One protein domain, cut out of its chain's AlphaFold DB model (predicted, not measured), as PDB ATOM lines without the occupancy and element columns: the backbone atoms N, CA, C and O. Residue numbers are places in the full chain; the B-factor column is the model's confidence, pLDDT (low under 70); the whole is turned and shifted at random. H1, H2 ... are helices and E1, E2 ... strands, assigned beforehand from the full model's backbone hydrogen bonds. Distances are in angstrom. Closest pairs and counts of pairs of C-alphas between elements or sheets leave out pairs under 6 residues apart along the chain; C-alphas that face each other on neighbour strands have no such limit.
ATOM      1  N   CYS A  11      11.881 -43.485  32.698       97.31
ATOM      2  CA  CYS A  11      11.263 -44.735  33.117       97.31
ATOM      3  C   CYS A  11      10.258 -45.240  32.076       97.31
ATOM      4  O   CYS A  11       9.382 -44.494  31.637       97.31
ATOM      5  N   ASP A  12      10.330 -46.522  31.728       97.62
ATOM      6  CA  ASP A  12       9.280 -47.166  30.937       97.62
ATOM      7  C   ASP A  12       8.027 -47.370  31.805       97.62
ATOM      8  O   ASP A  12       8.097 -47.986  32.872       97.62
ATOM      9  N   ILE A  13       6.881 -46.843  31.364       97.56
ATOM     10  CA  ILE A  13       5.593 -46.978  32.069       97.56
ATOM     11  C   ILE A  13       4.744 -48.132  31.562       97.56
ATOM     12  O   ILE A  13       3.612 -48.296  32.015       97.56
ATOM     13  N   ARG A  14       5.257 -48.929  30.624       97.56
ATOM     14  CA  ARG A  14       4.578 -50.125  30.139       97.56
ATOM     15  C   ARG A  14       4.170 -51.032  31.306       97.56
ATOM     16  O   ARG A  14       4.990 -51.389  32.153       97.56
ATOM     17  N   GLY A  15       2.897 -51.421  31.339       97.44
ATOM     18  CA  GLY A  15       2.305 -52.219  32.418       97.44
ATOM     19  C   GLY A  15       1.983 -51.440  33.701       97.44
ATOM     20  O   GLY A  15       1.605 -52.059  34.693       97.44
ATOM     21  N   GLN A  16       2.175 -50.121  33.697       96.62
ATOM     22  CA  GLN A  16       1.846 -49.185  34.776       96.62
ATOM     23  C   GLN A  16       1.108 -47.954  34.216       96.62
ATOM     24  O   GLN A  16       1.182 -46.856  34.779       96.62
ATOM     25  N   GLU A  17       0.439 -48.103  33.068       96.06
ATOM     26  CA  GLU A  17      -0.228 -47.014  32.356       96.06
ATOM     27  C   GLU A  17      -1.333 -46.358  33.199       96.06
ATOM     28  O   GLU A  17      -1.618 -45.177  33.019       96.06
ATOM     29  N   GLU A  18      -1.920 -47.081  34.157       93.75
ATOM     30  CA  GLU A  18      -2.924 -46.567  35.095       93.75
ATOM     31  C   GLU A  18      -2.387 -45.488  36.043       93.75
ATOM     32  O   GLU A  18      -3.167 -44.743  36.632       93.75
ATOM     33  N   ARG A  19      -1.060 -45.386  36.194       91.25
ATOM     34  CA  ARG A  19      -0.422 -44.314  36.968       91.25
ATOM     35  C   ARG A  19      -0.401 -42.982  36.222       91.25
ATOM     36  O   ARG A  19      -0.180 -41.952  36.858       91.25
ATOM     37  N   ALA A  20      -0.582 -43.008  34.900       95.25
ATOM     38  CA  ALA A  20      -0.643 -41.823  34.062       95.25
ATOM     39  C   ALA A  20      -2.078 -41.279  34.035       95.25
ATOM     40  O   ALA A  20      -2.946 -41.781  33.315       95.25
ATOM     41  N   ASP A  21      -2.305 -40.243  34.832       95.00
ATOM     42  CA  ASP A  21      -3.586 -39.567  34.968       95.00
ATOM     43  C   ASP A  21      -3.457 -38.080  34.607       95.00
ATOM     44  O   ASP A  21      -2.609 -37.350  35.131       95.00
ATOM     45  N   LEU A  22      -4.314 -37.627  33.686       94.56
ATOM     46  CA  LEU A  22      -4.205 -36.295  33.093       94.56
ATOM     47  C   LEU A  22      -4.388 -35.185  34.134       94.56
ATOM     48  O   LEU A  22      -3.703 -34.164  34.062       94.56
ATOM     49  N   GLU A  23      -5.277 -35.384  35.105       92.31
ATOM     50  CA  GLU A  23      -5.564 -34.377  36.127       92.31
ATOM     51  C   GLU A  23      -4.399 -34.246  37.115       92.31
ATOM     52  O   GLU A  23      -4.025 -33.133  37.490       92.31
ATOM     53  N   THR A  24      -3.774 -35.363  37.499       92.31
ATOM     54  CA  THR A  24      -2.694 -35.364  38.494       92.31
ATOM     55  C   THR A  24      -1.309 -35.130  37.895       92.31
ATOM     56  O   THR A  24      -0.626 -34.204  38.329       92.31
ATOM     57  N   CYS A  25      -0.855 -35.940  36.934       94.50
ATOM     58  CA  CYS A  25       0.497 -35.838  36.364       94.50
ATOM     59  C   CYS A  25       0.552 -35.104  35.018       94.50
ATOM     60  O   CYS A  25       1.641 -34.885  34.488       94.50
ATOM     61  N   GLY A  26      -0.596 -34.682  34.480       95.56
ATOM     62  CA  GLY A  26      -0.674 -33.870  33.264       95.56
ATOM     63  C   GLY A  26      -0.667 -34.670  31.960       95.56
ATOM     64  O   GLY A  26      -0.772 -34.072  30.888       95.56
ATOM     65  N   PHE A  27      -0.575 -36.002  32.020       97.31
ATOM     66  CA  PHE A  27      -0.641 -36.873  30.847       97.31
ATOM     67  C   PHE A  27      -1.346 -38.193  31.152       97.31
ATOM     68  O   PHE A  27      -1.374 -38.644  32.291       97.31
ATOM     69  N   GLN A  28      -1.890 -38.824  30.117       97.75
ATOM     70  CA  GLN A  28      -2.521 -40.135  30.194       97.75
ATOM     71  C   GLN A  28      -2.348 -40.918  28.892       97.75
ATOM     72  O   GLN A  28      -2.122 -40.342  27.824       97.75
ATOM     73  N   ILE A  29      -2.519 -42.238  28.976       98.12
ATOM     74  CA  ILE A  29      -2.530 -43.127  27.811       98.12
ATOM     75  C   ILE A  29      -3.959 -43.549  27.497       98.12
ATOM     76  O   ILE A  29      -4.711 -43.959  28.384       98.12
ATOM     77  N   ARG A  30      -4.341 -43.484  26.221       97.69
ATOM     78  CA  ARG A  30      -5.628 -44.003  25.739       97.69
ATOM     79  C   ARG A  30      -5.454 -44.792  24.463       97.69
ATOM     80  O   ARG A  30      -4.556 -44.519  23.680       97.69
ATOM     81  N   LYS A  31      -6.343 -45.756  24.240       97.44
ATOM     82  CA  LYS A  31      -6.382 -46.493  22.980       97.44
ATOM     83  C   LYS A  31      -7.386 -45.869  22.024       97.44
ATOM     84  O   LYS A  31      -8.533 -45.637  22.400       97.44
ATOM     85  N   LEU A  32      -6.963 -45.647  20.787       97.56
ATOM     86  CA  LEU A  32      -7.805 -45.222  19.679       97.56
ATOM     87  C   LEU A  32      -7.681 -46.235  18.546       97.56
ATOM     88  O   LEU A  32      -6.699 -46.256  17.808       97.56
ATOM     89  N   ARG A  33      -8.726 -47.043  18.369       93.38
ATOM     90  CA  ARG A  33      -8.877 -47.874  17.175       93.38
ATOM     91  C   ARG A  33      -9.498 -47.033  16.071       93.38
ATOM     92  O   ARG A  33     -10.715 -46.884  16.027       93.38
ATOM     93  N   SER A  34      -8.655 -46.461  15.222       92.12
ATOM     94  CA  SER A  34      -9.106 -45.758  14.022       92.12
ATOM     95  C   SER A  34      -9.221 -46.724  12.843       92.12
ATOM     96  O   SER A  34      -8.494 -47.711  12.771       92.12
ATOM     97  N   ALA A  35     -10.114 -46.422  11.898       91.50
ATOM     98  CA  ALA A  35     -10.170 -47.126  10.613       91.50
ATOM     99  C   ALA A  35      -9.018 -46.738   9.659       91.50
ATOM    100  O   ALA A  35      -8.913 -47.290   8.565       91.50
ATOM    101  N   MET A  36      -8.187 -45.772  10.060       95.19
ATOM    102  CA  MET A  36      -7.054 -45.254   9.300       95.19
ATOM    103  C   MET A  36      -5.954 -46.313   9.125       95.19
ATOM    104  O   MET A  36      -5.434 -46.832  10.113       95.19
ATOM    105  N   THR A  37      -5.550 -46.593   7.884       95.56
ATOM    106  CA  THR A  37      -4.359 -47.408   7.589       95.56
ATOM    107  C   THR A  37      -3.086 -46.562   7.603       95.56
ATOM    108  O   THR A  37      -3.128 -45.331   7.529       95.56
ATOM    109  N   TYR A  38      -1.927 -47.220   7.660       96.00
ATOM    110  CA  TYR A  38      -0.629 -46.546   7.631       96.00
ATOM    111  C   TYR A  38      -0.446 -45.674   6.371       96.00
ATOM    112  O   TYR A  38      -0.073 -44.504   6.470       96.00
ATOM    113  N   GLU A  39      -0.763 -46.201   5.188       96.31
ATOM    114  CA  GLU A  39      -0.578 -45.514   3.903       96.31
ATOM    115  C   GLU A  39      -1.443 -44.253   3.803       96.31
ATOM    116  O   GLU A  39      -1.033 -43.248   3.217       96.31
ATOM    117  N   GLN A  40      -2.627 -44.276   4.421       96.75
ATOM    118  CA  GLN A  40      -3.563 -43.157   4.402       96.75
ATOM    119  C   GLN A  40      -3.031 -41.924   5.138       96.75
ATOM    120  O   GLN A  40      -3.463 -40.816   4.823       96.75
ATOM    121  N   PHE A  41      -2.056 -42.054   6.050       96.25
ATOM    122  CA  PHE A  41      -1.423 -40.888   6.682       96.25
ATOM    123  C   PHE A  41      -0.643 -40.025   5.677       96.25
ATOM    124  O   PHE A  41      -0.359 -38.865   5.959       96.25
ATOM    125  N   GLY A  42      -0.341 -40.538   4.479       94.38
ATOM    126  CA  GLY A  42       0.174 -39.728   3.374       94.38
ATOM    127  C   GLY A  42      -0.858 -38.789   2.734       94.38
ATOM    128  O   GLY A  42      -0.469 -37.920   1.960       94.38
ATOM    129  N   ASN A  43      -2.152 -38.941   3.042       96.44
ATOM    130  CA  ASN A  43      -3.238 -38.144   2.480       96.44
ATOM    131  C   ASN A  43      -3.878 -37.239   3.555       96.44
ATOM    132  O   ASN A  43      -4.576 -37.744   4.440       96.44
ATOM    133  N   PRO A  44      -3.722 -35.903   3.460       94.75
ATOM    134  CA  PRO A  44      -4.318 -34.962   4.409       94.75
ATOM    135  C   PRO A  44      -5.841 -35.087   4.562       94.75
ATOM    136  O   PRO A  44      -6.347 -34.921   5.668       94.75
ATOM    137  N   ALA A  45      -6.571 -35.431   3.494       96.88
ATOM    138  CA  ALA A  45      -8.021 -35.619   3.567       96.88
ATOM    139  C   ALA A  45      -8.384 -36.827   4.442       96.88
ATOM    140  O   ALA A  45      -9.269 -36.734   5.283       96.88
ATOM    141  N   CYS A  46      -7.645 -37.936   4.325       97.50
ATOM    142  CA  CYS A  46      -7.849 -39.097   5.191       97.50
ATOM    143  C   CYS A  46      -7.530 -38.774   6.658       97.50
ATOM    144  O   CYS A  46      -8.241 -39.224   7.555       97.50
ATOM    145  N   VAL A  47      -6.490 -37.970   6.914       97.62
ATOM    146  CA  VAL A  47      -6.167 -37.518   8.275       97.62
ATOM    147  C   VAL A  47      -7.345 -36.749   8.882       97.62
ATOM    148  O   VAL A  47      -7.729 -37.042  10.012       97.62
ATOM    149  N   GLU A  48      -7.954 -35.828   8.137       96.19
ATOM    150  CA  GLU A  48      -9.102 -35.041   8.608       96.19
ATOM    151  C   GLU A  48     -10.377 -35.892   8.768       96.19
ATOM    152  O   GLU A  48     -10.991 -35.935   9.837       96.19
ATOM    153  N   GLU A  49     -10.770 -36.604   7.711       96.81
ATOM    154  CA  GLU A  49     -12.075 -37.266   7.610       96.81
ATOM    155  C   GLU A  49     -12.159 -38.581   8.395       96.81
ATOM    156  O   GLU A  49     -13.251 -39.000   8.791       96.81
ATOM    157  N   VAL A  50     -11.016 -39.233   8.631       97.69
ATOM    158  CA  VAL A  50     -10.935 -40.522   9.329       97.69
ATOM    159  C   VAL A  50     -10.304 -40.337  10.703       97.69
ATOM    160  O   VAL A  50     -10.995 -40.445  11.715       97.69
ATOM    161  N   TYR A  51      -9.009 -40.013  10.759       98.25
ATOM    162  CA  TYR A  51      -8.271 -40.019  12.024       98.25
ATOM    163  C   TYR A  51      -8.765 -38.942  12.998       98.25
ATOM    164  O   TYR A  51      -9.076 -39.250  14.149       98.25
ATOM    165  N   LEU A  52      -8.887 -37.689  12.552       98.00
ATOM    166  CA  LEU A  52      -9.353 -36.597  13.409       98.00
ATOM    167  C   LEU A  52     -10.835 -36.744  13.763       98.00
ATOM    168  O   LEU A  52     -11.234 -36.386  14.869       98.00
ATOM    169  N   ARG A  53     -11.658 -37.330  12.887       97.50
ATOM    170  CA  ARG A  53     -13.035 -37.709  13.231       97.50
ATOM    171  C   ARG A  53     -13.078 -38.700  14.395       97.50
ATOM    172  O   ARG A  53     -13.791 -38.442  15.366       97.50
ATOM    173  N   ASP A  54     -12.319 -39.789  14.313       97.88
ATOM    174  CA  ASP A  54     -12.292 -40.827  15.348       97.88
ATOM    175  C   ASP A  54     -11.693 -40.275  16.660       97.88
ATOM    176  O   ASP A  54     -12.246 -40.477  17.743       97.88
ATOM    177  N   LEU A  55     -10.616 -39.483  16.565       98.19
ATOM    178  CA  LEU A  55     -10.003 -38.801  17.707       98.19
ATOM    179  C   LEU A  55     -10.979 -37.825  18.376       98.19
ATOM    180  O   LEU A  55     -11.071 -37.796  19.598       98.19
ATOM    181  N   ARG A  56     -11.753 -37.057  17.601       97.94
ATOM    182  CA  ARG A  56     -12.756 -36.124  18.134       97.94
ATOM    183  C   ARG A  56     -13.802 -36.844  18.973       97.94
ATOM    184  O   ARG A  56     -14.127 -36.380  20.060       97.94
ATOM    185  N   GLN A  57     -14.307 -37.978  18.488       97.19
ATOM    186  CA  GLN A  57     -15.280 -38.788  19.226       97.19
ATOM    187  C   GLN A  57     -14.697 -39.315  20.539       97.19
ATOM    188  O   GLN A  57     -15.377 -39.267  21.565       97.19
ATOM    189  N   LEU A  58     -13.438 -39.768  20.519       97.62
ATOM    190  CA  LEU A  58     -12.735 -40.172  21.732       97.62
ATOM    191  C   LEU A  58     -12.626 -39.006  22.720       97.62
ATOM    192  O   LEU A  58     -13.024 -39.166  23.865       97.62
ATOM    193  N   LEU A  59     -12.139 -37.839  22.287       97.31
ATOM    194  CA  LEU A  59     -11.916 -36.680  23.160       97.31
ATOM    195  C   LEU A  59     -13.223 -36.134  23.760       97.31
ATOM    196  O   LEU A  59     -13.266 -35.851  24.954       97.31
ATOM    197  N   LEU A  60     -14.296 -36.038  22.963       97.44
ATOM    198  CA  LEU A  60     -15.623 -35.639  23.450       97.44
ATOM    199  C   LEU A  60     -16.118 -36.586  24.548       97.44
ATOM    200  O   LEU A  60     -16.583 -36.138  25.590       97.44
ATOM    201  N   LYS A  61     -15.997 -37.899  24.324       96.38
ATOM    202  CA  LYS A  61     -16.451 -38.915  25.278       96.38
ATOM    203  C   LYS A  61     -15.581 -38.968  26.534       96.38
ATOM    204  O   LYS A  61     -16.117 -39.093  27.626       96.38
ATOM    205  N   GLU A  62     -14.264 -38.934  26.362       95.00
ATOM    206  CA  GLU A  62     -13.284 -39.102  27.437       95.00
ATOM    207  C   GLU A  62     -13.326 -37.935  28.420       95.00
ATOM    208  O   GLU A  62     -13.296 -38.147  29.626       95.00
ATOM    209  N   PHE A  63     -13.418 -36.710  27.901       94.94
ATOM    210  CA  PHE A  63     -13.354 -35.508  28.725       94.94
ATOM    211  C   PHE A  63     -14.725 -34.905  29.020       94.94
ATOM    212  O   PHE A  63     -14.847 -34.102  29.935       94.94
ATOM    213  N   GLY A  64     -15.771 -35.270  28.275       94.81
ATOM    214  CA  GLY A  64     -17.069 -34.602  28.386       94.81
ATOM    215  C   GLY A  64     -17.032 -33.158  27.879       94.81
ATOM    216  O   GLY A  64     -17.830 -32.334  28.318       94.81
ATOM    217  N   ALA A  65     -16.100 -32.839  26.974       94.75
ATOM    218  CA  ALA A  65     -16.025 -31.531  26.335       94.75
ATOM    219  C   ALA A  65     -17.274 -31.287  25.470       94.75
ATOM    220  O   ALA A  65     -17.747 -32.191  24.778       94.75
ATOM    221  N   ALA A  66     -17.782 -30.055  25.460       96.25
ATOM    222  CA  ALA A  66     -18.861 -29.640  24.569       96.25
ATOM    223  C   ALA A  66     -18.369 -29.503  23.120       96.25
ATOM    224  O   ALA A  66     -19.089 -29.824  22.172       96.25
ATOM    225  N   VAL A  67     -17.130 -29.029  22.946       96.75
ATOM    226  CA  VAL A  67     -16.497 -28.827  21.638       96.75
ATOM    227  C   VAL A  67     -15.035 -29.259  21.687       96.75
ATOM    228  O   VAL A  67     -14.329 -29.018  22.664       96.75
ATOM    229  N   VAL A  68     -14.575 -29.866  20.593       97.44
ATOM    230  CA  VAL A  68     -13.167 -30.193  20.349       97.44
ATOM    231  C   VAL A  68     -12.743 -29.528  19.049       97.44
ATOM    232  O   VAL A  68     -13.271 -29.852  17.979       97.44
ATOM    233  N   HIS A  69     -11.782 -28.616  19.141       96.38
ATOM    234  CA  HIS A  69     -11.175 -27.957  17.993       96.38
ATOM    235  C   HIS A  69      -9.748 -28.465  17.787       96.38
ATOM    236  O   HIS A  69      -8.986 -28.573  18.745       96.38
ATOM    237  N   PHE A  70      -9.377 -28.783  16.546       96.62
ATOM    238  CA  PHE A  70      -8.006 -29.161  16.204       96.62
ATOM    239  C   PHE A  70      -7.307 -27.975  15.556       96.62
ATOM    240  O   PHE A  70      -7.578 -27.646  14.406       96.62
ATOM    241  N   GLU A  71      -6.394 -27.358  16.297       92.69
ATOM    242  CA  GLU A  71      -5.638 -26.189  15.835       92.69
ATOM    243  C   GLU A  71      -4.597 -26.582  14.788       92.69
ATOM    244  O   GLU A  71      -4.292 -25.849  13.848       92.69
ATOM    245  N   ARG A  72      -3.976 -27.750  14.983       90.81
ATOM    246  CA  ARG A  72      -2.886 -28.193  14.124       90.81
ATOM    247  C   ARG A  72      -2.679 -29.689  14.184       90.81
ATOM    248  O   ARG A  72      -2.649 -30.273  15.263       90.81
ATOM    249  N   THR A  73      -2.362 -30.247  13.025       94.62
ATOM    250  CA  THR A  73      -1.886 -31.620  12.877       94.62
ATOM    251  C   THR A  73      -0.534 -31.621  12.181       94.62
ATOM    252  O   THR A  73      -0.307 -30.853  11.244       94.62
ATOM    253  N   ARG A  74       0.400 -32.451  12.648       92.94
ATOM    254  CA  ARG A  74       1.728 -32.606  12.050       92.94
ATOM    255  C   ARG A  74       2.122 -34.068  11.985       92.94
ATOM    256  O   ARG A  74       2.026 -34.782  12.974       92.94
ATOM    257  N   ILE A  75       2.643 -34.475  10.834       95.75
ATOM    258  CA  ILE A  75       3.330 -35.754  10.678       95.75
ATOM    259  C   ILE A  75       4.832 -35.503  10.745       95.75
ATOM    260  O   ILE A  75       5.354 -34.592  10.093       95.75
ATOM    261  N   ARG A  76       5.522 -36.320  11.536       95.56
ATOM    262  CA  ARG A  76       6.981 -36.346  11.607       95.56
ATOM    263  C   ARG A  76       7.491 -37.658  11.054       95.56
ATOM    264  O   ARG A  76       6.976 -38.709  11.423       95.56
ATOM    265  N   ARG A  77       8.524 -37.584  10.217       96.69
ATOM    266  CA  ARG A  77       9.266 -38.747   9.719       96.69
ATOM    267  C   ARG A  77      10.744 -38.499   9.946       96.69
ATOM    268  O   ARG A  77      11.297 -37.537   9.409       96.69
ATOM    269  N   ARG A  78      11.359 -39.325  10.785       95.88
ATOM    270  CA  ARG A  78      12.772 -39.194  11.127       95.88
ATOM    271  C   ARG A  78      13.633 -39.502   9.896       95.88
ATOM    272  O   ARG A  78      13.506 -40.560   9.288       95.88
ATOM    273  N   HIS A  79      14.541 -38.593   9.570       96.31
ATOM    274  CA  HIS A  79      15.595 -38.801   8.586       96.31
ATOM    275  C   HIS A  79      16.659 -39.768   9.141       96.31
ATOM    276  O   HIS A  79      16.987 -39.659  10.325       96.31
ATOM    277  N   PRO A  80      17.257 -40.666   8.331       94.62
ATOM    278  CA  PRO A  80      18.300 -41.595   8.783       94.62
ATOM    279  C   PRO A  80      19.431 -40.949   9.600       94.62
ATOM    280  O   PRO A  80      19.855 -41.524  10.602       94.62
ATOM    281  N   ASP A  81      19.846 -39.736   9.224       94.31
ATOM    282  CA  ASP A  81      20.947 -39.005   9.873       94.31
ATOM    283  C   ASP A  81      20.560 -38.259  11.160       94.31
ATOM    284  O   ASP A  81      21.437 -37.786  11.886       94.31
ATOM    285  N   PHE A  82      19.267 -38.161  11.491       93.75
ATOM    286  CA  PHE A  82      18.814 -37.507  12.720       93.75
ATOM    287  C   PHE A  82      19.492 -38.135  13.963       93.75
ATOM    288  O   PHE A  82      19.576 -39.360  14.055       93.75
ATOM    289  N   PRO A  83      19.986 -37.363  14.948       93.12
ATOM    290  CA  PRO A  83      19.738 -35.946  15.194       93.12
ATOM    291  C   PRO A  83      20.756 -35.020  14.524       93.12
ATOM    292  O   PRO A  83      20.736 -33.813  14.760       93.12
ATOM    293  N   LYS A  84      21.659 -35.555  13.695       92.06
ATOM    294  CA  LYS A  84      22.620 -34.740  12.954       92.06
ATOM    295  C   LYS A  84      21.888 -34.031  11.819       92.06
ATOM    296  O   LYS A  84      21.107 -34.633  11.087       92.06
ATOM    297  N   SER A  85      22.132 -32.730  11.691       88.19
ATOM    298  CA  SER A  85      21.609 -31.955  10.570       88.19
ATOM    299  C   SER A  85      22.355 -32.322   9.290       88.19
ATOM    300  O   SER A  85      23.585 -32.326   9.281       88.19
ATOM    301  N   THR A  86      21.624 -32.569   8.205       90.88
ATOM    302  CA  THR A  86      22.185 -32.717   6.854       90.88
ATOM    303  C   THR A  86      22.563 -31.372   6.225       90.88
ATOM    304  O   THR A  86      23.197 -31.341   5.177       90.88
ATOM    305  N   GLY A  87      22.154 -30.250   6.833       89.31
ATOM    306  CA  GLY A  87      22.301 -28.911   6.254       89.31
ATOM    307  C   GLY A  87      21.297 -28.597   5.137       89.31
ATOM    308  O   GLY A  87      21.381 -27.532   4.530       89.31
ATOM    309  N   THR A  88      20.339 -29.489   4.874       89.50
ATOM    310  CA  THR A  88      19.288 -29.317   3.864       89.50
ATOM    311  C   THR A  88      17.907 -29.235   4.508       89.50
ATOM    312  O   THR A  88      17.707 -29.616   5.663       89.50
ATOM    313  N   VAL A  89      16.933 -28.717   3.759       87.06
ATOM    314  CA  VAL A  89      15.525 -28.749   4.175       87.06
ATOM    315  C   VAL A  89      15.011 -30.182   4.041       87.06
ATOM    316  O   VAL A  89      15.221 -30.819   3.011       87.06
ATOM    317  N   TYR A  90      14.351 -30.686   5.082       89.12
ATOM    318  CA  TYR A  90      13.706 -31.999   5.071       89.12
ATOM    319  C   TYR A  90      12.265 -31.900   4.568       89.12
ATOM    320  O   TYR A  90      11.555 -30.958   4.921       89.12
ATOM    321  N   ASP A  91      11.799 -32.934   3.863       88.88
ATOM    322  CA  ASP A  91      10.393 -33.058   3.440       88.88
ATOM    323  C   ASP A  91       9.427 -33.175   4.629       88.88
ATOM    324  O   ASP A  91       8.259 -32.792   4.558       88.88
ATOM    325  N   HIS A  92       9.923 -33.705   5.750       91.25
ATOM    326  CA  HIS A  92       9.154 -33.910   6.969       91.25
ATOM    327  C   HIS A  92       9.840 -33.293   8.181       91.25
ATOM    328  O   HIS A  92      11.067 -33.279   8.309       91.25
ATOM    329  N   HIS A  93       9.022 -32.839   9.129       90.38
ATOM    330  CA  HIS A  93       9.514 -32.394  10.424       90.38
ATOM    331  C   HIS A  93      10.202 -33.543  11.172       90.38
ATOM    332  O   HIS A  93       9.713 -34.673  11.203       90.38
ATOM    333  N   GLN A  94      11.327 -33.222  11.804       94.25
ATOM    334  CA  GLN A  94      12.148 -34.164  12.559       94.25
ATOM    335  C   GLN A  94      11.732 -34.221  14.034       94.25
ATOM    336  O   GLN A  94      11.114 -33.265  14.505       94.25
ATOM    337  N   PRO A  95      12.032 -35.296  14.783       93.38
ATOM    338  CA  PRO A  95      11.851 -35.319  16.238       93.38
ATOM    339  C   PRO A  95      12.489 -34.106  16.944       93.38
ATOM    340  O   PRO A  95      13.452 -33.532  16.442       93.38
ATOM    341  N   SER A  96      11.967 -33.708  18.109       90.56
ATOM    342  CA  SER A  96      12.616 -32.683  18.944       90.56
ATOM    343  C   SER A  96      13.525 -33.351  19.963       90.56
ATOM    344  O   SER A  96      13.048 -34.205  20.703       90.56
ATOM    345  N   THR A  97      14.795 -32.954  20.021       91.69
ATOM    346  CA  THR A  97      15.752 -33.397  21.052       91.69
ATOM    347  C   THR A  97      15.808 -32.466  22.264       91.69
ATOM    348  O   THR A  97      16.460 -32.788  23.251       91.69
ATOM    349  N   ALA A  98      15.159 -31.300  22.190       90.44
ATOM    350  CA  ALA A  98      15.051 -30.363  23.302       90.44
ATOM    351  C   ALA A  98      13.755 -30.621  24.078       90.44
ATOM    352  O   ALA A  98      12.684 -30.799  23.475       90.44
ATOM    353  N   ALA A  99      13.850 -30.671  25.406       92.25
ATOM    354  CA  ALA A  99      12.693 -30.725  26.287       92.25
ATOM    355  C   ALA A  99      11.958 -29.384  26.244       92.25
ATOM    356  O   ALA A  99      12.551 -28.325  26.451       92.25
ATOM    357  N   HIS A 100      10.666 -29.435  25.936       91.69
ATOM    358  CA  HIS A 100       9.859 -28.236  25.781       91.69
ATOM    359  C   HIS A 100       8.405 -28.485  26.165       91.69
ATOM    360  O   HIS A 100       7.939 -29.625  26.204       91.69
ATOM    361  N   VAL A 101       7.682 -27.393  26.395       89.38
ATOM    362  CA  VAL A 101       6.221 -27.381  26.468       89.38
ATOM    363  C   VAL A 101       5.686 -26.593  25.297       89.38
ATOM    364  O   VAL A 101       5.937 -25.399  25.167       89.38
ATOM    365  N   GLY A 102       4.952 -27.272  24.425       74.88
ATOM    366  CA  GLY A 102       4.278 -26.635  23.306       74.88
ATOM    367  C   GLY A 102       4.082 -27.576  22.128       74.88
ATOM    368  O   GLY A 102       4.562 -28.696  22.099       74.88
ATOM    369  N   ALA A 103       3.331 -27.103  21.142       67.75
ATOM    370  CA  ALA A 103       3.183 -27.702  19.822       67.75
ATOM    371  C   ALA A 103       2.531 -29.095  19.629       67.75
ATOM    372  O   ALA A 103       2.351 -29.449  18.459       67.75
ATOM    373  N   SER A 104       2.137 -29.840  20.668       78.19
ATOM    374  CA  SER A 104       1.334 -31.082  20.603       78.19
ATOM    375  C   SER A 104       0.567 -31.330  21.906       78.19
ATOM    376  O   SER A 104       1.121 -31.089  22.971       78.19
ATOM    377  N   SER A 105      -0.669 -31.827  21.836       90.56
ATOM    378  CA  SER A 105      -1.450 -32.290  23.000       90.56
ATOM    379  C   SER A 105      -1.835 -33.770  22.902       90.56
ATOM    380  O   SER A 105      -2.153 -34.400  23.905       90.56
ATOM    381  N   ILE A 106      -1.804 -34.337  21.693       97.75
ATOM    382  CA  ILE A 106      -1.960 -35.767  21.433       97.75
ATOM    383  C   ILE A 106      -0.822 -36.226  20.531       97.75
ATOM    384  O   ILE A 106      -0.506 -35.574  19.532       97.75
ATOM    385  N   TRP A 107      -0.234 -37.371  20.860       98.12
ATOM    386  CA  TRP A 107       0.860 -37.971  20.113       98.12
ATOM    387  C   TRP A 107       0.691 -39.486  19.997       98.12
ATOM    388  O   TRP A 107       0.346 -40.152  20.974       98.12
ATOM    389  N   LYS A 108       0.974 -40.044  18.817       98.00
ATOM    390  CA  LYS A 108       1.127 -41.495  18.624       98.00
ATOM    391  C   LYS A 108       2.098 -41.817  17.485       98.00
ATOM    392  O   LYS A 108       2.225 -41.008  16.554       98.00
ATOM    393  N   PRO A 109       2.725 -43.004  17.479       98.00
ATOM    394  CA  PRO A 109       3.413 -43.494  16.293       98.00
ATOM    395  C   PRO A 109       2.418 -43.812  15.167       98.00
ATOM    396  O   PRO A 109       1.253 -44.147  15.398       98.00
ATOM    397  N   LEU A 110       2.878 -43.721  13.921       97.56
ATOM    398  CA  LEU A 110       2.116 -44.191  12.759       97.56
ATOM    399  C   LEU A 110       2.214 -45.707  12.577       97.56
ATOM    400  O   LEU A 110       1.364 -46.288  11.911       97.56
ATOM    401  N   ARG A 111       3.251 -46.330  13.148       95.25
ATOM    402  CA  ARG A 111       3.527 -47.766  13.076       95.25
ATOM    403  C   ARG A 111       4.027 -48.265  14.423       95.25
ATOM    404  O   ARG A 111       4.961 -47.689  14.978       95.25
ATOM    405  N   GLY A 112       3.412 -49.334  14.913       92.81
ATOM    406  CA  GLY A 112       3.805 -50.022  16.138       92.81
ATOM    407  C   GLY A 112       4.443 -51.393  15.868       92.81
ATOM    408  O   GLY A 112       4.280 -51.937  14.773       92.81
ATOM    409  N   PRO A 113       5.134 -51.980  16.859       96.81
ATOM    410  CA  PRO A 113       5.566 -51.334  18.098       96.81
ATOM    411  C   PRO A 113       6.678 -50.311  17.821       96.81
ATOM    412  O   PRO A 113       7.629 -50.592  17.088       96.81
ATOM    413  N   LEU A 114       6.566 -49.119  18.406       97.69
ATOM    414  CA  LEU A 114       7.595 -48.095  18.293       97.69
ATOM    415  C   LEU A 114       8.798 -48.445  19.169       97.69
ATOM    416  O   LEU A 114       8.653 -48.711  20.360       97.69
ATOM    417  N   GLN A 115       9.982 -48.386  18.567       96.81
ATOM    418  CA  GLN A 115      11.263 -48.633  19.233       96.81
ATOM    419  C   GLN A 115      12.272 -47.505  18.970       96.81
ATOM    420  O   GLN A 115      13.096 -47.210  19.823       96.81
ATOM    421  N   ASP A 116      12.188 -46.843  17.811       97.44
ATOM    422  CA  ASP A 116      13.087 -45.755  17.418       97.44
ATOM    423  C   ASP A 116      12.596 -44.400  17.957       97.44
ATOM    424  O   ASP A 116      11.463 -43.992  17.702       97.44
ATOM    425  N   TRP A 117      13.454 -43.674  18.678       97.56
ATOM    426  CA  TRP A 117      13.184 -42.321  19.194       97.56
ATOM    427  C   TRP A 117      11.818 -42.148  19.897       97.56
ATOM    428  O   TRP A 117      11.015 -41.311  19.469       97.56
ATOM    429  N   PRO A 118      11.509 -42.894  20.969       97.81
ATOM    430  CA  PRO A 118      10.264 -42.718  21.721       97.81
ATOM    431  C   PRO A 118      10.068 -41.283  22.242       97.81
ATOM    432  O   PRO A 118      11.006 -40.479  22.320       97.81
ATOM    433  N   LEU A 119       8.821 -40.952  22.586       97.81
ATOM    434  CA  LEU A 119       8.485 -39.687  23.233       97.81
ATOM    435  C   LEU A 119       8.611 -39.844  24.753       97.81
ATOM    436  O   LEU A 119       7.836 -40.574  25.368       97.81
ATOM    437  N   ALA A 120       9.570 -39.138  25.343       97.62
ATOM    438  CA  ALA A 120       9.628 -38.915  26.776       97.62
ATOM    439  C   ALA A 120       8.649 -37.808  27.176       97.62
ATOM    440  O   ALA A 120       8.557 -36.771  26.510       97.62
ATOM    441  N   ILE A 121       7.964 -38.014  28.293       97.38
ATOM    442  CA  ILE A 121       7.014 -37.088  28.889       97.38
ATOM    443  C   ILE A 121       7.273 -36.958  30.389       97.38
ATOM    444  O   ILE A 121       7.528 -37.949  31.070       97.38
ATOM    445  N   CYS A 122       7.267 -35.734  30.903       97.44
ATOM    446  CA  CYS A 122       7.574 -35.466  32.305       97.44
ATOM    447  C   CYS A 122       6.294 -35.435  33.148       97.44
ATOM    448  O   CYS A 122       5.281 -34.887  32.729       97.44
ATOM    449  N   ASP A 123       6.323 -35.975  34.364       96.50
ATOM    450  CA  ASP A 123       5.250 -35.742  35.334       96.50
ATOM    451  C   ASP A 123       5.247 -34.269  35.748       96.50
ATOM    452  O   ASP A 123       6.193 -33.792  36.381       96.50
ATOM    453  N   ALA A 124       4.166 -33.557  35.427       94.56
ATOM    454  CA  ALA A 124       4.046 -32.120  35.663       94.56
ATOM    455  C   ALA A 124       4.247 -31.728  37.138       94.56
ATOM    456  O   ALA A 124       4.712 -30.631  37.424       94.56
ATOM    457  N   ARG A 125       3.966 -32.630  38.089       94.31
ATOM    458  CA  ARG A 125       4.162 -32.384  39.532       94.31
ATOM    459  C   ARG A 125       5.632 -32.342  39.942       94.31
ATOM    460  O   ARG A 125       5.941 -31.992  41.077       94.31
ATOM    461  N   SER A 126       6.522 -32.801  39.067       96.25
ATOM    462  CA  SER A 126       7.966 -32.793  39.293       96.25
ATOM    463  C   SER A 126       8.662 -31.563  38.711       96.25
ATOM    464  O   SER A 126       9.866 -31.422  38.906       96.25
ATOM    465  N   VAL A 127       7.913 -30.689  38.032       95.25
ATOM    466  CA  VAL A 127       8.412 -29.496  37.344       95.25
ATOM    467  C   VAL A 127       8.061 -28.262  38.168       95.25
ATOM    468  O   VAL A 127       6.890 -28.014  38.452       95.25
ATOM    469  N   ASP A 128       9.065 -27.469  38.528       94.00
ATOM    470  CA  ASP A 128       8.845 -26.114  39.030       94.00
ATOM    471  C   ASP A 128       8.813 -25.167  37.832       94.00
ATOM    472  O   ASP A 128       9.844 -24.786  37.287       94.00
ATOM    473  N   ALA A 129       7.612 -24.785  37.408       89.38
ATOM    474  CA  ALA A 129       7.420 -23.912  36.258       89.38
ATOM    475  C   ALA A 129       8.196 -22.586  36.331       89.38
ATOM    476  O   ALA A 129       8.533 -22.022  35.295       89.38
ATOM    477  N   THR A 130       8.474 -22.075  37.532       90.19
ATOM    478  CA  THR A 130       9.129 -20.772  37.689       90.19
ATOM    479  C   THR A 130      10.641 -20.878  37.527       90.19
ATOM    480  O   THR A 130      11.259 -19.969  36.976       90.19
ATOM    481  N   SER A 131      11.251 -21.966  38.009       92.75
ATOM    482  CA  SER A 131      12.703 -22.169  37.919       92.75
ATOM    483  C   SER A 131      13.138 -23.017  36.730       92.75
ATOM    484  O   SER A 131      14.253 -22.857  36.240       92.75
ATOM    485  N   ASP A 132      12.283 -23.936  36.286       94.50
ATOM    486  CA  ASP A 132      12.642 -24.956  35.305       94.50
ATOM    487  C   ASP A 132      12.228 -24.566  33.887       94.50
ATOM    488  O   ASP A 132      12.664 -25.214  32.939       94.50
ATOM    489  N   MET A 133      11.387 -23.544  33.705       93.56
ATOM    490  CA  MET A 133      10.852 -23.178  32.395       93.56
ATOM    491  C   MET A 133      11.217 -21.748  32.030       93.56
ATOM    492  O   MET A 133      11.082 -20.824  32.826       93.56
ATOM    493  N   ILE A 134      11.640 -21.568  30.784       91.88
ATOM    494  CA  ILE A 134      11.860 -20.251  30.198       91.88
ATOM    495  C   ILE A 134      11.000 -20.115  28.952       91.88
ATOM    496  O   ILE A 134      11.003 -20.989  28.080       91.88
ATOM    497  N   GLU A 135      10.243 -19.023  28.880       89.88
ATOM    498  CA  GLU A 135       9.481 -18.703  27.681       89.88
ATOM    499  C   GLU A 135      10.448 -18.491  26.514       89.88
ATOM    500  O   GLU A 135      11.444 -17.771  26.613       89.88
ATOM    501  N   ALA A 136      10.151 -19.137  25.396       87.75
ATOM    502  CA  ALA A 136      10.905 -19.009  24.173       87.75
ATOM    503  C   ALA A 136       9.969 -18.760  22.994       87.75
ATOM    504  O   ALA A 136       8.931 -19.400  22.803       87.75
ATOM    505  N   THR A 137      10.398 -17.826  22.158       87.62
ATOM    506  CA  THR A 137       9.683 -17.433  20.955       87.62
ATOM    507  C   THR A 137      10.375 -18.030  19.745       87.62
ATOM    508  O   THR A 137      11.535 -17.733  19.459       87.62
ATOM    509  N   ILE A 138       9.647 -18.846  18.991       83.06
ATOM    510  CA  ILE A 138      10.085 -19.345  17.693       83.06
ATOM    511  C   ILE A 138       9.509 -18.436  16.611       83.06
ATOM    512  O   ILE A 138       8.296 -18.399  16.383       83.06
ATOM    513  N   LEU A 139      10.403 -17.732  15.922       85.69
ATOM    514  CA  LEU A 139      10.068 -16.860  14.805       85.69
ATOM    515  C   LEU A 139      10.145 -17.631  13.486       85.69
ATOM    516  O   LEU A 139      11.161 -18.249  13.163       85.69
ATOM    517  N   TYR A 140       9.066 -17.564  12.717       79.69
ATOM    518  CA  TYR A 140       8.998 -17.976  11.321       79.69
ATOM    519  C   TYR A 140       8.768 -16.732  10.450       79.69
ATOM    520  O   TYR A 140       8.287 -15.720  10.961       79.69
ATOM    521  N   PRO A 141       9.055 -16.789   9.137       84.88
ATOM    522  CA  PRO A 141       8.800 -15.659   8.243       84.88
ATOM    523  C   PRO A 141       7.341 -15.176   8.250       84.88
ATOM    524  O   PRO A 141       7.082 -13.997   8.038       84.88
ATOM    525  N   ASP A 142       6.398 -16.088   8.485       87.06
ATOM    526  CA  ASP A 142       4.952 -15.874   8.395       87.06
ATOM    527  C   ASP A 142       4.238 -15.828   9.754       87.06
ATOM    528  O   ASP A 142       3.065 -15.463   9.816       87.06
ATOM    529  N   ARG A 143       4.899 -16.239  10.843       81.56
ATOM    530  CA  ARG A 143       4.246 -16.407  12.149       81.56
ATOM    531  C   ARG A 143       5.228 -16.434  13.310       81.56
ATOM    532  O   ARG A 143       6.404 -16.752  13.161       81.56
ATOM    533  N   MET A 144       4.687 -16.227  14.499       84.19
ATOM    534  CA  MET A 144       5.380 -16.391  15.767       84.19
ATOM    535  C   MET A 144       4.705 -17.506  16.566       84.19
ATOM    536  O   MET A 144       3.481 -17.565  16.621       84.19
ATOM    537  N   ASN A 145       5.493 -18.402  17.158       80.62
ATOM    538  CA  ASN A 145       5.005 -19.430  18.077       80.62
ATOM    539  C   ASN A 145       5.705 -19.273  19.425       80.62
ATOM    540  O   ASN A 145       6.928 -19.174  19.460       80.62
ATOM    541  N   HIS A 146       4.946 -19.338  20.514       81.50
ATOM    542  CA  HIS A 146       5.488 -19.378  21.870       81.50
ATOM    543  C   HIS A 146       5.562 -20.828  22.350       81.50
ATOM    544  O   HIS A 146       4.662 -21.633  22.090       81.50
ATOM    545  N   ASN A 147       6.654 -21.173  23.015       86.56
ATOM    546  CA  ASN A 147       6.794 -22.405  23.776       86.56
ATOM    547  C   ASN A 147       7.587 -22.126  25.054       86.56
ATOM    548  O   ASN A 147       8.079 -21.021  25.261       86.56
ATOM    549  N   PHE A 148       7.728 -23.135  25.902       91.19
ATOM    550  CA  PHE A 148       8.699 -23.090  26.988       91.19
ATOM    551  C   PHE A 148       9.834 -24.053  26.691       91.19
ATOM    552  O   PHE A 148       9.579 -25.201  26.318       91.19
ATOM    553  N   GLN A 149      11.072 -23.604  26.869       92.50
ATOM    554  CA  GLN A 149      12.216 -24.502  27.004       92.50
ATOM    555  C   GLN A 149      12.331 -24.943  28.459       92.50
ATOM    556  O   GLN A 149      11.996 -24.181  29.366       92.50
ATOM    557  N   VAL A 150      12.789 -26.175  28.670       93.62
ATOM    558  CA  VAL A 150      12.858 -26.781  30.001       93.62
ATOM    559  C   VAL A 150      14.315 -26.994  30.390       93.62
ATOM    560  O   VAL A 150      15.065 -27.674  29.689       93.62
ATOM    561  N   HIS A 151      14.714 -26.393  31.505       93.06
ATOM    562  CA  HIS A 151      16.014 -26.581  32.130       93.06
ATOM    563  C   HIS A 151      16.086 -27.933  32.834       93.06
ATOM    564  O   HIS A 151      15.092 -28.439  33.351       93.06
ATOM    565  N   PHE A 152      17.282 -28.518  32.878       93.19
ATOM    566  CA  PHE A 152      17.499 -29.737  33.644       93.19
ATOM    567  C   PHE A 152      17.238 -29.494  35.133       93.19
ATOM    568  O   PHE A 152      17.771 -28.558  35.727       93.19
ATOM    569  N   ASN A 153      16.494 -30.410  35.746       94.69
ATOM    570  CA  ASN A 153      16.358 -30.510  37.187       94.69
ATOM    571  C   ASN A 153      16.330 -31.995  37.564       94.69
ATOM    572  O   ASN A 153      15.522 -32.761  37.043       94.69
ATOM    573  N   ALA A 154      17.191 -32.409  38.496       95.06
ATOM    574  CA  ALA A 154      17.293 -33.808  38.924       95.06
ATOM    575  C   ALA A 154      16.007 -34.349  39.583       95.06
ATOM    576  O   ALA A 154      15.888 -35.549  39.808       95.06
ATOM    577  N   ARG A 155      15.050 -33.473  39.922       96.19
ATOM    578  CA  ARG A 155      13.731 -33.861  40.437       96.19
ATOM    579  C   ARG A 155      12.749 -34.278  39.348       96.19
ATOM    580  O   ARG A 155      11.753 -34.915  39.693       96.19
ATOM    581  N   HIS A 156      12.995 -33.916  38.085       97.50
ATOM    582  CA  HIS A 156      12.113 -34.259  36.972       97.50
ATOM    583  C   HIS A 156      11.950 -35.771  36.866       97.50
ATOM    584  O   HIS A 156      12.929 -36.515  36.847       97.50
ATOM    585  N   ARG A 157      10.701 -36.219  36.769       97.44
ATOM    586  CA  ARG A 157      10.363 -37.629  36.574       97.44
ATOM    587  C   ARG A 157       9.900 -37.831  35.144       97.44
ATOM    588  O   ARG A 157       8.771 -37.474  34.805       97.44
ATOM    589  N   TRP A 158      10.782 -38.393  34.329       97.94
ATOM    590  CA  TRP A 158      10.527 -38.653  32.921       97.94
ATOM    591  C   TRP A 158      10.027 -40.072  32.699       97.94
ATOM    592  O   TRP A 158      10.509 -41.028  33.303       97.94
ATOM    593  N   PHE A 159       9.075 -40.191  31.785       98.12
ATOM    594  CA  PHE A 159       8.395 -41.424  31.448       98.12
ATOM    595  C   PHE A 159       8.316 -41.601  29.935       98.12
ATOM    596  O   PHE A 159       8.254 -40.621  29.201       98.12
ATOM    597  N   PHE A 160       8.270 -42.838  29.458       98.06
ATOM    598  CA  PHE A 160       7.924 -43.160  28.075       98.06
ATOM    599  C   PHE A 160       7.125 -44.459  28.029       98.06
ATOM    600  O   PHE A 160       7.141 -45.233  28.985       98.06
ATOM    601  N   LEU A 161       6.413 -44.699  26.929       98.12
ATOM    602  CA  LEU A 161       5.667 -45.939  26.728       98.12
ATOM    603  C   LEU A 161       6.476 -46.901  25.848       98.12
ATOM    604  O   LEU A 161       6.529 -46.739  24.627       98.12
ATOM    605  N   GLY A 162       7.111 -47.902  26.458       97.44
ATOM    606  CA  GLY A 162       7.909 -48.901  25.752       97.44
ATOM    607  C   GLY A 162       7.077 -49.716  24.764       97.44
ATOM    608  O   GLY A 162       5.975 -50.179  25.077       97.44
ATOM    609  N   GLY A 163       7.580 -49.880  23.537       97.00
ATOM    610  CA  GLY A 163       6.897 -50.646  22.491       97.00
ATOM    611  C   GLY A 163       5.529 -50.082  22.099       97.00
ATOM    612  O   GLY A 163       4.637 -50.862  21.781       97.00
ATOM    613  N   GLN A 164       5.338 -48.759  22.173       98.31
ATOM    614  CA  GLN A 164       4.057 -48.100  21.904       98.31
ATOM    615  C   GLN A 164       3.450 -48.535  20.562       98.31
ATOM    616  O   GLN A 164       4.070 -48.387  19.505       98.31
ATOM    617  N   CYS A 165       2.232 -49.070  20.608       98.00
ATOM    618  CA  CYS A 165       1.482 -49.469  19.425       98.00
ATOM    619  C   CYS A 165       0.878 -48.251  18.711       98.00
ATOM    620  O   CYS A 165       0.742 -47.164  19.270       98.00
ATOM    621  N   ASP A 166       0.495 -48.427  17.450       97.19
ATOM    622  CA  ASP A 166      -0.137 -47.385  16.639       97.19
ATOM    623  C   ASP A 166      -1.588 -47.079  17.046       97.19
ATOM    624  O   ASP A 166      -2.134 -46.066  16.602       97.19
ATOM    625  N   ASP A 167      -2.196 -47.893  17.910       97.88
ATOM    626  CA  ASP A 167      -3.483 -47.624  18.552       97.88
ATOM    627  C   ASP A 167      -3.346 -46.939  19.921       97.88
ATOM    628  O   ASP A 167      -4.360 -46.595  20.521       97.88
ATOM    629  N   GLU A 168      -2.131 -46.705  20.423       98.31
ATOM    630  CA  GLU A 168      -1.880 -46.095  21.732       98.31
ATOM    631  C   GLU A 168      -1.543 -44.604  21.596       98.31
ATOM    632  O   GLU A 168      -0.542 -44.215  20.993       98.31
ATOM    633  N   LEU A 169      -2.384 -43.758  22.185       98.19
ATOM    634  CA  LEU A 169      -2.231 -42.311  22.259       98.19
ATOM    635  C   LEU A 169      -1.590 -41.908  23.583       98.19
ATOM    636  O   LEU A 169      -2.086 -42.278  24.646       98.19
ATOM    637  N   LEU A 170      -0.578 -41.049  23.510       98.19
ATOM    638  CA  LEU A 170      -0.201 -40.172  24.612       98.19
ATOM    639  C   LEU A 170      -1.030 -38.894  24.494       98.19
ATOM    640  O   LEU A 170      -0.924 -38.179  23.499       98.19
ATOM    641  N   ILE A 171      -1.861 -38.615  25.494       98.00
ATOM    642  CA  ILE A 171      -2.640 -37.379  25.600       98.00
ATOM    643  C   ILE A 171      -2.083 -36.592  26.775       98.00
ATOM    644  O   ILE A 171      -1.983 -37.125  27.876       98.00
ATOM    645  N   PHE A 172      -1.719 -35.336  26.555       96.69
ATOM    646  CA  PHE A 172      -1.082 -34.518  27.573       96.69
ATOM    647  C   PHE A 172      -1.453 -33.050  27.465       96.69
ATOM    648  O   PHE A 172      -1.734 -32.507  26.393       96.69
ATOM    649  N   ARG A 173      -1.473 -32.404  28.625       94.31
ATOM    650  CA  ARG A 173      -1.896 -31.021  28.770       94.31
ATOM    651  C   ARG A 173      -0.827 -30.084  28.220       94.31
ATOM    652  O   ARG A 173       0.342 -30.166  28.588       94.31
ATOM    653  N   GLN A 174      -1.246 -29.142  27.383       89.94
ATOM    654  CA  GLN A 174      -0.405 -28.007  26.984       89.94
ATOM    655  C   GLN A 174      -0.706 -26.764  27.805       89.94
ATOM    656  O   GLN A 174       0.201 -26.026  28.172       89.94
ATOM    657  N   TYR A 175      -1.987 -26.552  28.082       90.75
ATOM    658  CA  TYR A 175      -2.511 -25.418  28.815       90.75
ATOM    659  C   TYR A 175      -3.857 -25.810  29.431       90.75
ATOM    660  O   TYR A 175      -4.607 -26.574  28.824       90.75
ATOM    661  N   ASP A 176      -4.148 -25.304  30.623       89.88
ATOM    662  CA  ASP A 176      -5.442 -25.402  31.290       89.88
ATOM    663  C   ASP A 176      -5.725 -24.070  31.982       89.88
ATOM    664  O   ASP A 176      -5.015 -23.661  32.902       89.88
ATOM    665  N   SER A 177      -6.788 -23.399  31.538       89.31
ATOM    666  CA  SER A 177      -7.185 -22.081  32.035       89.31
ATOM    667  C   SER A 177      -7.533 -22.069  33.525       89.31
ATOM    668  O   SER A 177      -7.508 -21.006  34.141       89.31
ATOM    669  N   ARG A 178      -7.829 -23.230  34.130       88.94
ATOM    670  CA  ARG A 178      -8.088 -23.372  35.573       88.94
ATOM    671  C   ARG A 178      -6.800 -23.365  36.396       88.94
ATOM    672  O   ARG A 178      -6.833 -23.004  37.568       88.94
ATOM    673  N   LEU A 179      -5.694 -23.806  35.797       86.00
ATOM    674  CA  LEU A 179      -4.387 -23.937  36.446       86.00
ATOM    675  C   LEU A 179      -3.480 -22.728  36.176       86.00
ATOM    676  O   LEU A 179      -2.542 -22.497  36.934       86.00
ATOM    677  N   GLY A 180      -3.793 -21.951  35.137       80.75
ATOM    678  CA  GLY A 180      -3.059 -20.753  34.748       80.75
ATOM    679  C   GLY A 180      -1.880 -21.048  33.824       80.75
ATOM    680  O   GLY A 180      -1.743 -22.138  33.259       80.75
ATOM    681  N   ASP A 181      -1.034 -20.037  33.647       70.56
ATOM    682  CA  ASP A 181       0.145 -20.135  32.793       70.56
ATOM    683  C   ASP A 181       1.126 -21.184  33.341       70.56
ATOM    684  O   ASP A 181       1.233 -21.401  34.549       70.56
ATOM    685  N   ASN A 182       1.847 -21.857  32.439       77.31
ATOM    686  CA  ASN A 182       2.803 -22.937  32.734       77.31
ATOM    687  C   ASN A 182       2.209 -24.280  33.190       77.31
ATOM    688  O   ASN A 182       2.932 -25.143  33.684       77.31
ATOM    689  N   SER A 183       0.919 -24.531  32.975       86.06
ATOM    690  CA  SER A 183       0.319 -25.831  33.303       86.06
ATOM    691  C   SER A 183       0.754 -26.980  32.374       86.06
ATOM    692  O   SER A 183       0.319 -28.119  32.558       86.06
ATOM    693  N   GLY A 184       1.493 -26.695  31.302       91.62
ATOM    694  CA  GLY A 184       1.785 -27.665  30.251       91.62
ATOM    695  C   GLY A 184       2.862 -28.684  30.614       91.62
ATOM    696  O   GLY A 184       3.673 -28.478  31.511       91.62
ATOM    697  N   VAL A 185       2.864 -29.802  29.892       95.38
ATOM    698  CA  VAL A 185       3.715 -30.954  30.196       95.38
ATOM    699  C   VAL A 185       4.971 -30.994  29.324       95.38
ATOM    700  O   VAL A 185       4.856 -31.064  28.090       95.38
ATOM    701  N   PRO A 186       6.177 -30.982  29.934       96.12
ATOM    702  CA  PRO A 186       7.422 -31.149  29.201       96.12
ATOM    703  C   PRO A 186       7.485 -32.478  28.465       96.12
ATOM    704  O   PRO A 186       7.194 -33.533  29.030       96.12
ATOM    705  N   HIS A 187       7.920 -32.429  27.213       96.69
ATOM    706  CA  HIS A 187       8.154 -33.618  26.411       96.69
ATOM    707  C   HIS A 187       9.360 -33.438  25.488       96.69
ATOM    708  O   HIS A 187       9.747 -32.325  25.113       96.69
ATOM    709  N   SER A 188       9.983 -34.557  25.136       95.69
ATOM    710  CA  SER A 188      11.086 -34.603  24.183       95.69
ATOM    711  C   SER A 188      11.221 -35.985  23.565       95.69
ATOM    712  O   SER A 188      10.671 -36.957  24.061       95.69
ATOM    713  N   SER A 189      11.957 -36.088  22.467       96.25
ATOM    714  CA  SER A 189      12.363 -37.373  21.899       96.25
ATOM    715  C   SER A 189      13.771 -37.706  22.372       96.25
ATOM    716  O   SER A 189      14.628 -36.825  22.390       96.25
ATOM    717  N   PHE A 190      14.032 -38.969  22.692       96.38
ATOM    718  CA  PHE A 190      15.350 -39.410  23.150       96.38
ATOM    719  C   PHE A 190      15.812 -40.660  22.392       96.38
ATOM    720  O   PHE A 190      14.970 -41.436  21.938       96.38
ATOM    721  N   PRO A 191      17.129 -40.866  22.226       95.31
ATOM    722  CA  PRO A 191      17.647 -42.115  21.689       95.31
ATOM    723  C   PRO A 191      17.546 -43.213  22.758       95.31
ATOM    724  O   PRO A 191      18.210 -43.126  23.789       95.31
ATOM    725  N   ASP A 192      16.735 -44.247  22.518       94.75
ATOM    726  CA  ASP A 192      16.674 -45.417  23.401       94.75
ATOM    727  C   ASP A 192      17.883 -46.334  23.123       94.75
ATOM    728  O   ASP A 192      18.007 -46.846  22.001       94.75
ATOM    729  N   PRO A 193      18.780 -46.571  24.101       92.31
ATOM    730  CA  PRO A 193      19.933 -47.454  23.922       92.31
ATOM    731  C   PRO A 193      19.552 -48.908  23.606       92.31
ATOM    732  O   PRO A 193      20.396 -49.659  23.119       92.31
ATOM    733  N   ASN A 194      18.300 -49.307  23.843       93.12
ATOM    734  CA  ASN A 194      17.791 -50.647  23.560       93.12
ATOM    735  C   ASN A 194      17.165 -50.783  22.160       93.12
ATOM    736  O   ASN A 194      16.637 -51.847  21.835       93.12
ATOM    737  N   THR A 195      17.217 -49.736  21.325       94.75
ATOM    738  CA  THR A 195      16.655 -49.756  19.963       94.75
ATOM    739  C   THR A 195      17.302 -50.872  19.124       94.75
ATOM    740  O   THR A 195      18.516 -50.839  18.895       94.75
ATOM    741  N   PRO A 196      16.535 -51.855  18.610       94.81
ATOM    742  CA  PRO A 196      17.087 -52.899  17.752       94.81
ATOM    743  C   PRO A 196      17.623 -52.347  16.427       94.81
ATOM    744  O   PRO A 196      17.044 -51.438  15.840       94.81
ATOM    745  N   GLN A 197      18.668 -52.970  15.875       92.19
ATOM    746  CA  GLN A 197      19.275 -52.545  14.601       92.19
ATOM    747  C   GLN A 197      18.293 -52.552  13.411       92.19
ATOM    748  O   GLN A 197      18.488 -51.826  12.440       92.19
ATOM    749  N   HIS A 198      17.253 -53.386  13.473       92.25
ATOM    750  CA  HIS A 198      16.226 -53.520  12.437       92.25
ATOM    751  C   HIS A 198      14.953 -52.713  12.742       92.25
ATOM    752  O   HIS A 198      13.946 -52.893  12.053       92.25
ATOM    753  N   ALA A 199      14.968 -51.859  13.771       94.50
ATOM    754  CA  ALA A 199      13.853 -50.971  14.059       94.50
ATOM    755  C   ALA A 199      13.601 -50.040  12.866       94.50
ATOM    756  O   ALA A 199      14.524 -49.519  12.236       94.50
ATOM    757  N   PHE A 200      12.328 -49.828  12.551       95.31
ATOM    758  CA  PHE A 200      11.952 -48.837  11.554       95.31
ATOM    759  C   PHE A 200      12.209 -47.436  12.095       95.31
ATOM    760  O   PHE A 200      12.016 -47.183  13.284       95.31
ATOM    761  N   LEU A 201      12.589 -46.517  11.207       96.81
ATOM    762  CA  LEU A 201      12.730 -45.117  11.585       96.81
ATOM    763  C   LEU A 201      11.387 -44.557  12.039       96.81
ATOM    764  O   LEU A 201      10.351 -44.838  11.433       96.81
ATOM    765  N   ARG A 202      11.414 -43.744  13.093       97.44
ATOM    766  CA  ARG A 202      10.201 -43.208  13.691       97.44
ATOM    767  C   ARG A 202       9.379 -42.390  12.711       97.44
ATOM    768  O   ARG A 202       9.845 -41.392  12.150       97.44
ATOM    769  N   GLU A 203       8.096 -42.716  12.677       97.94
ATOM    770  CA  GLU A 203       7.053 -41.893  12.091       97.94
ATOM    771  C   GLU A 203       5.937 -41.689  13.112       97.94
ATOM    772  O   GLU A 203       5.497 -42.641  13.759       97.94
ATOM    773  N   SER A 204       5.484 -40.451  13.280       98.00
ATOM    774  CA  SER A 204       4.487 -40.100  14.294       98.00
ATOM    775  C   SER A 204       3.538 -39.012  13.811       98.00
ATOM    776  O   SER A 204       3.874 -38.229  12.920       98.00
ATOM    777  N   ILE A 205       2.371 -38.941  14.445       97.69
ATOM    778  CA  ILE A 205       1.416 -37.845  14.291       97.69
ATOM    779  C   ILE A 205       1.263 -37.090  15.607       97.69
ATOM    780  O   ILE A 205       1.186 -37.678  16.685       97.69
ATOM    781  N   GLU A 206       1.219 -35.775  15.477       96.06
ATOM    782  CA  GLU A 206       1.048 -34.788  16.530       96.06
ATOM    783  C   GLU A 206      -0.221 -33.999  16.250       96.06
ATOM    784  O   GLU A 206      -0.374 -33.453  15.156       96.06
ATOM    785  N   VAL A 207      -1.114 -33.914  17.231       96.94
ATOM    786  CA  VAL A 207      -2.323 -33.091  17.150       96.94
ATOM    787  C   VAL A 207      -2.327 -32.113  18.313       96.94
ATOM    788  O   VAL A 207      -2.033 -32.486  19.446       96.94
ATOM    789  N   VAL A 208      -2.652 -30.858  18.024       94.94
ATOM    790  CA  VAL A 208      -2.991 -29.839  19.017       94.94
ATOM    791  C   VAL A 208      -4.506 -29.728  19.042       94.94
ATOM    792  O   VAL A 208      -5.115 -29.343  18.043       94.94
ATOM    793  N   ALA A 209      -5.100 -30.085  20.174       95.44
ATOM    794  CA  ALA A 209      -6.532 -30.005  20.408       95.44
ATOM    795  C   ALA A 209      -6.842 -28.995  21.516       95.44
ATOM    796  O   ALA A 209      -6.216 -29.018  22.575       95.44
ATOM    797  N   CYS A 210      -7.845 -28.159  21.275       94.56
ATOM    798  CA  CYS A 210      -8.485 -27.313  22.268       94.56
ATOM    799  C   CYS A 210      -9.817 -27.959  22.672       94.56
ATOM    800  O   CYS A 210     -10.629 -28.312  21.810       94.56
ATOM    801  N   LEU A 211     -10.014 -28.148  23.978       94.62
ATOM    802  CA  LEU A 211     -11.234 -28.705  24.558       94.62
ATOM    803  C   LEU A 211     -12.006 -27.572  25.238       94.62
ATOM    804  O   LEU A 211     -11.466 -26.910  26.123       94.62
ATOM    805  N   CYS A 212     -13.259 -27.368  24.841       93.50
ATOM    806  CA  CYS A 212     -14.149 -26.390  25.462       93.50
ATOM    807  C   CYS A 212     -15.226 -27.126  26.261       93.50
ATOM    808  O   CYS A 212     -15.894 -28.008  25.710       93.50
ATOM    809  N   PHE A 213     -15.388 -26.753  27.530       91.88
ATOM    810  CA  PHE A 213     -16.339 -27.334  28.481       91.88
ATOM    811  C   PHE A 213     -17.505 -26.386  28.745       91.88
ATOM    812  O   PHE A 213     -17.270 -25.155  28.730       91.88
TER     813      PHE A 213
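Overview. This is residues 11 to 213 of the 213 residues of an uncharacterized protein of Zasmidium cellare ATCC 36951 (UniProt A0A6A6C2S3). A twisted sheet of five strands has the long helix H3 over one face; across the sheet from H3 lies a small three-stranded sheet, E7 E4 E9, among loops. The hairpin E5 and E6 is a separate arm, and its tip, residues 139 to 144, sticks out. The printed part has 203 residues, with four named helices and ten named strands in the order H1 E1 H2 H3 E2 E3 E4 H4 E5 E6 E7 E8 E9 E10; under half of the residues are in these elements, and the class is mixed. The strands run E1 E8 E3 E10 E2 across the large sheet, and each of the three sheets is antiparallel. The whole is compact, with a radius of gyration of the C-alphas of 16.5 A, and spans 44 by 40 by 39 A.

Along the chain. Start at Cys 11; H1 is residues 22 to 25 and E1 27 to 31, from C-alpha 27 at (-0.641, -36.873, 30.847). After H2, 39 to 42, find C-alpha 44 at (-4.318, -34.962, 4.409), where H3 begins, running 25.9 A to residue 63 with a kink of 31 degrees near residue 52. E2, 67 to 77, is 30.1 A long and bends by 50 degrees at residue 71. Then come E3, 106 to 109; E4, 119 to 122; H4, 129 to 132; E5, 133 to 139; E6, 144 to 150; E7, 158 to 160; E8, 168 to 172; and E9, 187 to 189. E10, 203 to 212, is 29.5 A long and ends at C-alpha 212, (-14.149, -26.390, 25.462).

Arrangement. Look across the large sheet for N and O within hydrogen-bond range: N 28 and O 171 at 2.8 A for E1 and E8, N 107 and O 170 at 2.8 A for E8 and E3, N 106 and O 207 at 2.9 A for E3 and E10, N 74 and O 206 at 2.8 A for E10 and E2. H3 is on this sheet; its closest C-alphas to E2 are Arg 56 and Val 68, 6.3 A. H1 only grazes it. H2 and H3 only just touch, only at the corner, with 3 pairs of C-alphas within 8 A, closest Gln 40 and Cys 46 at 6.0 A. E4 is the antiparallel neighbour of E7, with N 121 and O 159 at 2.8 A, and of E9, with N 120 and O 188 at 2.8 A, both pairs within hydrogen-bond range. In the hairpin E5 and E6, N 136 and O 147 are 2.8 A apart; H4 is on neither of the larger two sheets. H3 has 14 of 16 O i to N i+4 pairs within range; H1, H2 and H4 are too short for one.

Size, cuts and confidence. The C-alphas farthest apart, of Gln 197 and Phe 213, are 45.8 A apart. The printed part has no cut; the links E2 to E3, E8 to E9 and E9 to E10 are long. Mean pLDDT of the printed part is 93.7, with residue 103 under 70.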